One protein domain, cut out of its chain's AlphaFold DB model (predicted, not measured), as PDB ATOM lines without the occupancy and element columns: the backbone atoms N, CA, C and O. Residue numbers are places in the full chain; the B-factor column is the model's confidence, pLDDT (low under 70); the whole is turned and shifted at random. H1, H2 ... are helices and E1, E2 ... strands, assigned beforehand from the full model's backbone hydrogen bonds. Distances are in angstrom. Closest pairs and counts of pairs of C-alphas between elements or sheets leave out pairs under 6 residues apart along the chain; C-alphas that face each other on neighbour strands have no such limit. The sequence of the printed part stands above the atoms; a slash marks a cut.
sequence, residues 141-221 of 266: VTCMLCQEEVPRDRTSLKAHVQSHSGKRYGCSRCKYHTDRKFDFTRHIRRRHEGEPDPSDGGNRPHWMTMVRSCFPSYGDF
ATOM      1  N   VAL A 141       3.127  13.174 -56.848       80.06
ATOM      2  CA  VAL A 141       3.374  14.141 -55.776       80.06
ATOM      3  C   VAL A 141       4.544  15.019 -56.202       80.06
ATOM      4  O   VAL A 141       5.599  14.518 -56.590       80.06
ATOM      5  N   THR A 142       4.374  16.332 -56.105       77.44
ATOM      6  CA  THR A 142       5.404  17.306 -56.480       77.44
ATOM      7  C   THR A 142       6.412  17.512 -55.350       77.44
ATOM      8  O   THR A 142       6.038  17.686 -54.188       77.44
ATOM      9  N   CYS A 143       7.704  17.513 -55.679       81.75
ATOM     10  CA  CYS A 143       8.773  17.798 -54.728       81.75
ATOM     11  C   CYS A 143       8.930  19.301 -54.502       81.75
ATOM     12  O   CYS A 143       9.116  20.061 -55.444       81.75
ATOM     13  N   MET A 144       8.967  19.752 -53.250       77.69
ATOM     14  CA  MET A 144       9.147  21.179 -52.960       77.69
ATOM     15  C   MET A 144      10.585  21.687 -53.152       77.69
ATOM     16  O   MET A 144      10.791  22.896 -53.225       77.69
ATOM     17  N   LEU A 145      11.581  20.794 -53.216       75.50
ATOM     18  CA  LEU A 145      12.990  21.181 -53.370       75.50
ATOM     19  C   LEU A 145      13.391  21.404 -54.832       75.50
ATOM     20  O   LEU A 145      14.179  22.304 -55.100       75.50
ATOM     21  N   CYS A 146      12.853  20.616 -55.766       79.25
ATOM     22  CA  CYS A 146      13.176  20.720 -57.197       79.25
ATOM     23  C   CYS A 146      11.961  20.876 -58.119       79.25
ATOM     24  O   CYS A 146      12.144  20.951 -59.324       79.25
ATOM     25  N   GLN A 147      10.742  20.932 -57.572       79.38
ATOM     26  CA  GLN A 147       9.487  21.141 -58.313       79.38
ATOM     27  C   GLN A 147       9.151  20.054 -59.349       79.38
ATOM     28  O   GLN A 147       8.209  20.211 -60.116       79.38
ATOM     29  N   GLU A 148       9.858  18.922 -59.329       80.31
ATOM     30  CA  GLU A 148       9.540  17.763 -60.164       80.31
ATOM     31  C   GLU A 148       8.333  16.988 -59.624       80.31
ATOM     32  O   GLU A 148       8.181  16.799 -58.410       80.31
ATOM     33  N   GLU A 149       7.503  16.490 -60.538       81.38
ATOM     34  CA  GLU A 149       6.418  15.561 -60.233       81.38
ATOM     35  C   GLU A 149       6.944  14.127 -60.177       81.38
ATOM     36  O   GLU A 149       7.615  13.649 -61.090       81.38
ATOM     37  N   VAL A 150       6.642  13.428 -59.085       81.94
ATOM     38  CA  VAL A 150       7.137  12.072 -58.830       81.94
ATOM     39  C   VAL A 150       5.958  11.164 -58.527       81.94
ATOM     40  O   VAL A 150       5.109  11.556 -57.734       81.94
ATOM     41  N   PRO A 151       5.898   9.935 -59.059       82.00
ATOM     42  CA  PRO A 151       4.867   8.981 -58.669       82.00
ATOM     43  C   PRO A 151       4.814   8.779 -57.147       82.00
ATOM     44  O   PRO A 151       5.844   8.712 -56.471       82.00
ATOM     45  N   ARG A 152       3.607   8.625 -56.609       74.50
ATOM     46  CA  ARG A 152       3.237   8.491 -55.192       74.50
ATOM     47  C   ARG A 152       3.602   7.114 -54.620       74.50
ATOM     48  O   ARG A 152       3.140   6.718 -53.547       74.50
ATOM     49  N   ASP A 153       4.503   6.412 -55.292       76.25
ATOM     50  CA  ASP A 153       5.028   5.122 -54.897       76.25
ATOM     51  C   ASP A 153       6.226   5.259 -53.974       76.25
ATOM     52  O   ASP A 153       7.126   6.082 -54.151       76.25
ATOM     53  N   ARG A 154       6.309   4.358 -52.996       73.25
ATOM     54  CA  ARG A 154       7.425   4.324 -52.046       73.25
ATOM     55  C   ARG A 154       8.783   4.162 -52.741       73.25
ATOM     56  O   ARG A 154       9.780   4.688 -52.249       73.25
ATOM     57  N   THR A 155       8.843   3.391 -53.823       78.19
ATOM     58  CA  THR A 155      10.057   3.152 -54.618       78.19
ATOM     59  C   THR A 155      10.466   4.405 -55.383       78.19
ATOM     60  O   THR A 155      11.616   4.825 -55.261       78.19
ATOM     61  N   SER A 156       9.517   5.037 -56.071       82.12
ATOM     62  CA  SER A 156       9.712   6.256 -56.861       82.12
ATOM     63  C   SER A 156      10.119   7.440 -55.984       82.12
ATOM     64  O   SER A 156      11.141   8.073 -56.239       82.12
ATOM     65  N   LEU A 157       9.434   7.657 -54.858       80.25
ATOM     66  CA  LEU A 157       9.796   8.700 -53.893       80.25
ATOM     67  C   LEU A 157      11.166   8.452 -53.260       80.25
ATOM     68  O   LEU A 157      11.926   9.394 -53.047       80.25
ATOM     69  N   LYS A 158      11.515   7.190 -52.968       78.88
ATOM     70  CA  LYS A 158      12.842   6.834 -52.445       78.88
ATOM     71  C   LYS A 158      13.941   7.120 -53.466       78.88
ATOM     72  O   LYS A 158      14.977   7.651 -53.074       78.88
ATOM     73  N   ALA A 159      13.737   6.748 -54.728       80.00
ATOM     74  CA  ALA A 159      14.688   7.017 -55.804       80.00
ATOM     75  C   ALA A 159      14.857   8.526 -56.017       80.00
ATOM     76  O   ALA A 159      15.984   9.014 -56.042       80.00
ATOM     77  N   HIS A 160      13.748   9.267 -56.036       84.50
ATOM     78  CA  HIS A 160      13.761  10.718 -56.139       84.50
ATOM     79  C   HIS A 160      14.542  11.376 -54.997       84.50
ATOM     80  O   HIS A 160      15.472  12.127 -55.240       84.50
ATOM     81  N   VAL A 161      14.256  11.073 -53.725       78.50
ATOM     82  CA  VAL A 161      15.024  11.724 -52.644       78.50
ATOM     83  C   VAL A 161      16.493  11.306 -52.616       78.50
ATOM     84  O   VAL A 161      17.331  12.020 -52.069       78.50
ATOM     85  N   GLN A 162      16.828  10.146 -53.187       76.56
ATOM     86  CA  GLN A 162      18.216   9.731 -53.345       76.56
ATOM     87  C   GLN A 162      18.956  10.554 -54.401       76.56
ATOM     88  O   GLN A 162      20.166  10.698 -54.246       76.56
ATOM     89  N   SER A 163      18.276  11.131 -55.399       76.19
ATOM     90  CA  SER A 163      18.927  12.022 -56.368       76.19
ATOM     91  C   SER A 163      19.438  13.309 -55.708       76.19
ATOM     92  O   SER A 163      20.519  13.773 -56.052       76.19
ATOM     93  N   HIS A 164      18.743  13.816 -54.681       72.00
ATOM     94  CA  HIS A 164      19.141  15.040 -53.963       72.00
ATOM     95  C   HIS A 164      20.419  14.899 -53.133       72.00
ATOM     96  O   HIS A 164      21.215  15.828 -53.047       72.00
ATOM     97  N   SER A 165      20.606  13.759 -52.466       65.81
ATOM     98  CA  SER A 165      21.695  13.591 -51.487       65.81
ATOM     99  C   SER A 165      22.775  12.620 -51.954       65.81
ATOM    100  O   SER A 165      23.887  12.647 -51.427       65.81
ATOM    101  N   GLY A 166      22.458  11.710 -52.885       63.50
ATOM    102  CA  GLY A 166      23.306  10.577 -53.283       63.50
ATOM    103  C   GLY A 166      23.623   9.593 -52.145       63.50
ATOM    104  O   GLY A 166      24.101   8.485 -52.377       63.50
ATOM    105  N   LYS A 167      23.343   9.967 -50.891       64.75
ATOM    106  CA  LYS A 167      23.802   9.297 -49.678       64.75
ATOM    107  C   LYS A 167      22.618   8.668 -48.966       64.75
ATOM    108  O   LYS A 167      21.622   9.306 -48.629       64.75
ATOM    109  N   ARG A 168      22.730   7.358 -48.767       68.62
ATOM    110  CA  ARG A 168      21.644   6.494 -48.286       68.62
ATOM    111  C   ARG A 168      21.570   6.444 -46.760       68.62
ATOM    112  O   ARG A 168      20.487   6.227 -46.212       68.62
ATOM    113  N   TYR A 169      22.696   6.677 -46.090       70.62
ATOM    114  CA  TYR A 169      22.862   6.568 -44.648       70.62
ATOM    115  C   TYR A 169      23.369   7.893 -44.083       70.62
ATOM    116  O   TYR A 169      24.420   8.382 -44.480       70.62
ATOM    117  N   GLY A 170      22.621   8.481 -43.158       71.94
ATOM    118  CA  GLY A 170      22.972   9.735 -42.497       71.94
ATOM    119  C   GLY A 170      22.868   9.555 -40.994       71.94
ATOM    120  O   GLY A 170      21.950   8.887 -40.515       71.94
ATOM    121  N   CYS A 171      23.824  10.115 -40.261       75.00
ATOM    122  CA  CYS A 171      23.806  10.097 -38.808       75.00
ATOM    123  C   CYS A 171      22.775  11.106 -38.291       75.00
ATOM    124  O   CYS A 171      22.672  12.220 -38.796       75.00
ATOM    125  N   SER A 172      21.996  10.723 -37.282       69.06
ATOM    126  CA  SER A 172      21.046  11.623 -36.620       69.06
ATOM    127  C   SER A 172      21.722  12.573 -35.627       69.06
ATOM    128  O   SER A 172      21.142  13.598 -35.285       69.06
ATOM    129  N   ARG A 173      22.938  12.242 -35.164       64.75
ATOM    130  CA  ARG A 173      23.688  13.005 -34.151       64.75
ATOM    131  C   ARG A 173      24.723  13.960 -34.732       64.75
ATOM    132  O   ARG A 173      25.126  14.903 -34.060       64.75
ATOM    133  N   CYS A 174      25.175  13.738 -35.962       77.62
ATOM    134  CA  CYS A 174      26.150  14.610 -36.607       77.62
ATOM    135  C   CYS A 174      25.904  14.709 -38.113       77.62
ATOM    136  O   CYS A 174      25.128  13.953 -38.687       77.62
ATOM    137  N   LYS A 175      26.617  15.622 -38.779       76.50
ATOM    138  CA  LYS A 175      26.481  15.879 -40.224       76.50
ATOM    139  C   LYS A 175      27.106  14.785 -41.114       76.50
ATOM    140  O   LYS A 175      27.320  15.013 -42.299       76.50
ATOM    141  N   TYR A 176      27.437  13.615 -40.561       78.81
ATOM    142  CA  TYR A 176      28.031  12.518 -41.323       78.81
ATOM    143  C   TYR A 176      26.991  11.802 -42.187       78.81
ATOM    144  O   TYR A 176      25.905  11.447 -41.727       78.81
ATOM    145  N   HIS A 177      27.364  11.534 -43.433       77.00
ATOM    146  CA  HIS A 177      26.534  10.874 -44.434       77.00
ATOM    147  C   HIS A 177      27.392   9.974 -45.335       77.00
ATOM    148  O   HIS A 177      28.536  10.307 -45.649       77.00
ATOM    149  N   THR A 178      26.846   8.848 -45.775       77.25
ATOM    150  CA  THR A 178      27.512   7.905 -46.679       77.25
ATOM    151  C   THR A 178      26.490   7.129 -47.512       77.25
ATOM    152  O   THR A 178      25.317   6.985 -47.165       77.25
ATOM    153  N   ASP A 179      26.935   6.655 -48.662       77.06
ATOM    154  CA  ASP A 179      26.244   5.752 -49.573       77.06
ATOM    155  C   ASP A 179      26.377   4.275 -49.159       77.06
ATOM    156  O   ASP A 179      25.521   3.462 -49.522       77.06
ATOM    157  N   ARG A 180      27.385   3.925 -48.345       77.00
ATOM    158  CA  ARG A 180      27.705   2.544 -47.954       77.00
ATOM    159  C   ARG A 180      27.308   2.236 -46.512       77.00
ATOM    160  O   ARG A 180      27.683   2.930 -45.569       77.00
ATOM    161  N   LYS A 181      26.618   1.106 -46.326       77.44
ATOM    162  CA  LYS A 181      26.194   0.614 -45.003       77.44
ATOM    163  C   LYS A 181      27.386   0.412 -44.061       77.44
ATOM    164  O   LYS A 181      27.337   0.839 -42.914       77.44
ATOM    165  N   PHE A 182      28.462  -0.197 -44.562       81.50
ATOM    166  CA  PHE A 182      29.669  -0.476 -43.782       81.50
ATOM    167  C   PHE A 182      30.296   0.797 -43.200       81.50
ATOM    168  O   PHE A 182      30.608   0.851 -42.011       81.50
ATOM    169  N   ASP A 183      30.420   1.848 -44.013       82.62
ATOM    170  CA  ASP A 183      30.997   3.122 -43.582       82.62
ATOM    171  C   ASP A 183      30.116   3.830 -42.548       82.62
ATOM    172  O   ASP A 183      30.631   4.527 -41.673       82.62
ATOM    173  N   PHE A 184      28.799   3.628 -42.614       80.88
ATOM    174  CA  PHE A 184      27.855   4.145 -41.630       80.88
ATOM    175  C   PHE A 184      27.949   3.393 -40.302       80.88
ATOM    176  O   PHE A 184      28.111   4.025 -39.260       80.88
ATOM    177  N   THR A 185      27.931   2.058 -40.324       81.06
ATOM    178  CA  THR A 185      28.108   1.235 -39.119       81.06
ATOM    179  C   THR A 185      29.451   1.532 -38.452       81.06
ATOM    180  O   THR A 185      29.508   1.744 -37.243       81.06
ATOM    181  N   ARG A 186      30.537   1.632 -39.232       84.31
ATOM    182  CA  ARG A 186      31.859   2.027 -38.723       84.31
ATOM    183  C   ARG A 186      31.831   3.421 -38.103       84.31
ATOM    184  O   ARG A 186      32.459   3.634 -37.071       84.31
ATOM    185  N   HIS A 187      31.131   4.369 -38.723       85.94
ATOM    186  CA  HIS A 187      30.984   5.716 -38.184       85.94
ATOM    187  C   HIS A 187      30.281   5.711 -36.820       85.94
ATOM    188  O   HIS A 187      30.829   6.280 -35.879       85.94
ATOM    189  N   ILE A 188      29.132   5.034 -36.693       82.00
ATOM    190  CA  ILE A 188      28.409   4.911 -35.416       82.00
ATOM    191  C   ILE A 188      29.318   4.264 -34.370       82.00
ATOM    192  O   ILE A 188      29.525   4.838 -33.310       82.00
ATOM    193  N   ARG A 189      29.974   3.151 -34.712       83.00
ATOM    194  CA  ARG A 189      30.887   2.452 -33.798       83.00
ATOM    195  C   ARG A 189      32.099   3.269 -33.362       83.00
ATOM    196  O   ARG A 189      32.613   2.981 -32.306       83.00
ATOM    197  N   ARG A 190      32.597   4.225 -34.156       84.69
ATOM    198  CA  ARG A 190      33.807   5.007 -33.818       84.69
ATOM    199  C   ARG A 190      33.521   6.378 -33.216       84.69
ATOM    200  O   ARG A 190      34.383   6.959 -32.571       84.69
ATOM    201  N   ARG A 191      32.375   6.973 -33.550       79.94
ATOM    202  CA  ARG A 191      32.017   8.343 -33.142       79.94
ATOM    203  C   ARG A 191      30.879   8.373 -32.128       79.94
ATOM    204  O   ARG A 191      30.685   9.399 -31.484       79.94
ATOM    205  N   HIS A 192      30.142   7.276 -32.001       82.38
ATOM    206  CA  HIS A 192      28.975   7.125 -31.141       82.38
ATOM    207  C   HIS A 192      29.001   5.743 -30.450       82.38
ATOM    208  O   HIS A 192      27.999   5.029 -30.465       82.38
ATOM    209  N   GLU A 193      30.160   5.355 -29.898       64.94
ATOM    210  CA  GLU A 193      30.365   4.086 -29.174       64.94
ATOM    211  C   GLU A 193      29.248   3.825 -28.148       64.94
ATOM    212  O   GLU A 193      28.863   4.721 -27.399       64.94
ATOM    213  N   GLY A 194      28.716   2.596 -28.142       61.66
ATOM    214  CA  GLY A 194      27.629   2.168 -27.251       61.66
ATOM    215  C   GLY A 194      26.216   2.224 -27.848       61.66
ATOM    216  O   GLY A 194      25.273   1.790 -27.194       61.66
ATOM    217  N   GLU A 195      26.045   2.708 -29.081       57.19
ATOM    218  CA  GLU A 195      24.738   2.705 -29.753       57.19
ATOM    219  C   GLU A 195      24.513   1.453 -30.616       57.19
ATOM    220  O   GLU A 195      25.435   1.016 -31.320       57.19
ATOM    221  N   PRO A 196      23.284   0.898 -30.619       53.31
ATOM    222  CA  PRO A 196      22.938  -0.230 -31.471       53.31
ATOM    223  C   PRO A 196      23.150   0.120 -32.946       53.31
ATOM    224  O   PRO A 196      22.797   1.208 -33.414       53.31
ATOM    225  N   ASP A 197      23.730  -0.828 -33.690       51.53
ATOM    226  CA  ASP A 197      23.834  -0.750 -35.143       51.53
ATOM    227  C   ASP A 197      22.424  -0.500 -35.717       51.53
ATOM    228  O   ASP A 197      21.534  -1.338 -35.563       51.53
ATOM    229  N   PRO A 198      22.193   0.631 -36.404       51.72
ATOM    230  CA  PRO A 198      20.908   0.996 -37.004       51.72
ATOM    231  C   PRO A 198      20.282  -0.053 -37.911       51.72
ATOM    232  O   PRO A 198      19.112   0.070 -38.286       51.72
ATOM    233  N   SER A 199      21.085  -1.022 -38.345       52.50
ATOM    234  CA  SER A 199      20.630  -2.088 -39.206       52.50
ATOM    235  C   SER A 199      19.884  -3.220 -38.512       52.50
ATOM    236  O   SER A 199      19.341  -4.043 -39.243       52.50
ATOM    237  N   ASP A 200      19.754  -3.189 -37.181       50.16
ATOM    238  CA  ASP A 200      18.978  -4.176 -36.415       50.16
ATOM    239  C   ASP A 200      17.698  -3.614 -35.761       50.16
ATOM    240  O   ASP A 200      17.185  -4.120 -34.772       50.16
ATOM    241  N   GLY A 201      17.120  -2.563 -36.355       50.16
ATOM    242  CA  GLY A 201      15.730  -2.186 -36.072       50.16
ATOM    243  C   GLY A 201      15.564  -0.916 -35.248       50.16
ATOM    244  O   GLY A 201      15.241  -0.947 -34.068       50.16
ATOM    245  N   GLY A 202      15.650   0.240 -35.910       52.59
ATOM    246  CA  GLY A 202      15.052   1.446 -35.329       52.59
ATOM    247  C   GLY A 202      15.502   2.773 -35.909       52.59
ATOM    248  O   GLY A 202      14.743   3.738 -35.854       52.59
ATOM    249  N   ASN A 203      16.683   2.851 -36.523       52.62
ATOM    250  CA  ASN A 203      17.154   4.143 -37.006       52.62
ATOM    251  C   ASN A 203      16.503   4.496 -38.347       52.62
ATOM    252  O   ASN A 203      16.580   3.763 -39.336       52.62
ATOM    253  N   ARG A 204      15.812   5.639 -38.365       54.59
ATOM    254  CA  ARG A 204      15.064   6.107 -39.532       54.59
ATOM    255  C   ARG A 204      16.052   6.357 -40.681       54.59
ATOM    256  O   ARG A 204      16.965   7.163 -40.508       54.59
ATOM    257  N   PRO A 205      15.896   5.704 -41.848       60.00
ATOM    258  CA  PRO A 205      16.766   5.951 -42.989       60.00
ATOM    259  C   PRO A 205      16.803   7.446 -43.315       60.00
ATOM    260  O   PRO A 205      15.747   8.076 -43.360       60.00
ATOM    261  N   HIS A 206      17.982   8.013 -43.577       68.19
ATOM    262  CA  HIS A 206      18.137   9.445 -43.874       68.19
ATOM    263  C   HIS A 206      17.210   9.913 -45.009       68.19
ATOM    264  O   HIS A 206      16.608  10.984 -44.929       68.19
ATOM    265  N   TRP A 207      16.970   9.048 -45.998       71.88
ATOM    266  CA  TRP A 207      16.013   9.307 -47.071       71.88
ATOM    267  C   TRP A 207      14.571   9.537 -46.578       71.88
ATOM    268  O   TRP A 207      13.870  10.343 -47.166       71.88
ATOM    269  N   MET A 208      14.122   8.940 -45.463       70.69
ATOM    270  CA  MET A 208      12.805   9.240 -44.864       70.69
ATOM    271  C   MET A 208      12.739  10.617 -44.195       70.69
ATOM    272  O   MET A 208      11.646  11.153 -43.995       70.69
ATOM    273  N   THR A 209      13.878  11.172 -43.782       72.50
ATOM    274  CA  THR A 209      13.953  12.565 -43.326       72.50
ATOM    275  C   THR A 209      13.888  13.498 -44.527       72.50
ATOM    276  O   THR A 209      13.101  14.435 -44.502       72.50
ATOM    277  N   MET A 210      14.581  13.165 -45.618       70.88
ATOM    278  CA  MET A 210      14.481  13.921 -46.869       70.88
ATOM    279  C   MET A 210      13.087  13.865 -47.490       70.88
ATOM    280  O   MET A 210      12.603  14.891 -47.931       70.88
ATOM    281  N   VAL A 211      12.384  12.727 -47.445       76.38
ATOM    282  CA  VAL A 211      10.988  12.639 -47.918       76.38
ATOM    283  C   VAL A 211      10.087  13.627 -47.183       76.38
ATOM    284  O   VAL A 211       9.208  14.191 -47.810       76.38
ATOM    285  N   ARG A 212      10.313  13.897 -45.892       74.62
ATOM    286  CA  ARG A 212       9.536  14.920 -45.170       74.62
ATOM    287  C   ARG A 212       9.870  16.341 -45.612       74.62
ATOM    288  O   ARG A 212       8.992  17.190 -45.592       74.62
ATOM    289  N   SER A 213      11.120  16.592 -45.986       73.12
ATOM    290  CA  SER A 213      11.554  17.888 -46.509       73.12
ATOM    291  C   SER A 213      11.088  18.112 -47.953       73.12
ATOM    292  O   SER A 213      10.647  19.206 -48.285       73.12
ATOM    293  N   CYS A 214      11.147  17.080 -48.798       75.25
ATOM    294  CA  CYS A 214      10.701  17.102 -50.193       75.25
ATOM    295  C   CYS A 214       9.174  17.078 -50.317       75.25
ATOM    296  O   CYS A 214       8.624  17.760 -51.174       75.25
ATOM    297  N   PHE A 215       8.502  16.308 -49.458       78.19
ATOM    298  CA  PHE A 215       7.067  16.036 -49.507       78.19
ATOM    299  C   PHE A 215       6.437  16.155 -48.102       78.19
ATOM    300  O   PHE A 215       6.085  15.140 -47.487       78.19
ATOM    301  N   PRO A 216       6.271  17.371 -47.550       68.69
ATOM    302  CA  PRO A 216       5.682  17.549 -46.218       68.69
ATOM    303  C   PRO A 216       4.248  17.021 -46.118       68.69
ATOM    304  O   PRO A 216       3.875  16.456 -45.095       68.69
ATOM    305  N   SER A 217       3.474  17.118 -47.205       62.72
ATOM    306  CA  SER A 217       2.116  16.567 -47.316       62.72
ATOM    307  C   SER A 217       2.073  15.031 -47.327       62.72
ATOM    308  O   SER A 217       1.030  14.434 -47.082       62.72
ATOM    309  N   TYR A 218       3.210  14.370 -47.572       63.31
ATOM    310  CA  TYR A 218       3.362  12.912 -47.596       63.31
ATOM    311  C   TYR A 218       3.985  12.378 -46.281       63.31
ATOM    312  O   TYR A 218       4.335  11.209 -46.181       63.31
ATOM    313  N   GLY A 219       4.173  13.198 -45.239       55.53
ATOM    314  CA  GLY A 219       4.961  12.848 -44.042       55.53
ATOM    315  C   GLY A 219       4.332  11.878 -43.022       55.53
ATOM    316  O   GLY A 219       5.055  11.378 -42.147       55.53
ATOM    317  N   ASP A 220       3.037  11.561 -43.139       51.62
ATOM    318  CA  ASP A 220       2.217  10.969 -42.061       51.62
ATOM    319  C   ASP A 220       2.041   9.435 -42.099       51.62
ATOM    320  O   ASP A 220       1.222   8.858 -41.380       51.62
ATOM    321  N   PHE A 221       2.878   8.712 -42.850       51.62
ATOM    322  CA  PHE A 221       2.833   7.236 -42.942       51.62
ATOM    323  C   PHE A 221       3.155   6.487 -41.634       51.62
ATOM    324  O   PHE A 221       3.086   5.256 -41.606       51.62
TER     325      PHE A 221
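What this domain is: This is residues 141 to 221 of the 266 residues of a protein of Necator americanus (UniProt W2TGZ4). Look for two small lobes set end to end along one long axis: one holds H1 and H3, set about perpendicular, with E1 near H1, and the other holds H2 and a short looped-back pairing of residues 169 to 170 with 177 to 178. Long links join the lobes, and H2 touches no helix. The printed part has 81 residues with one named strand and three named helices, in the order E1, H1, H2, H3; it is mostly helix, though under half of the residues are in named elements. It is only just compact, close to loose, with a radius of gyration of the C-alphas of 13.7 A, and its elongated outline spans 40 by 22 by 19 A.

Where its parts are: Find C-alpha 154 at (7.425, 4.324, -52.046); from there H1, residues 154 to 165, runs 17.0 A. E1 is residues 149 to 151. H2, residues 181 to 191, runs 15.3 A from C-alpha 181 at (26.194, 0.614, -45.003). H3, residues 206 to 214, runs 12.4 A to C-alpha 214 at (10.701, 17.102, -50.193).

How they stand to each other: Start at H1, which touches H3 with residues 157 to 162 alone; their closest C-alphas, those of Val 161 and Trp 207, are 6.2 A apart. Their lines are about perpendicular, at 89 degrees. The closest C-alphas of E1 and H1, those of Val 150 and Leu 157, are 6.5 A apart. E1 pairs with no named strand, but its residues 149 to 150 pair antiparallel with residues 141 to 142. H2 is apart from H1, H3 and E1. In H2 every O i to N i+4 pair is within hydrogen-bond range; in H1 6 of 8 are, in H3 4 of 5.

The domain as a whole: The C-alphas farthest apart, those of Glu 149 and Gly 194, are 41.4 A apart. The printed part has no cut. The links H1 to H2 and H2 to H3 are long, with 15 and 14 residues. The mean pLDDT of the printed part is 71.9; residues 165 to 168, 172 to 173, 193 to 206 and 216 to 221 are under 70.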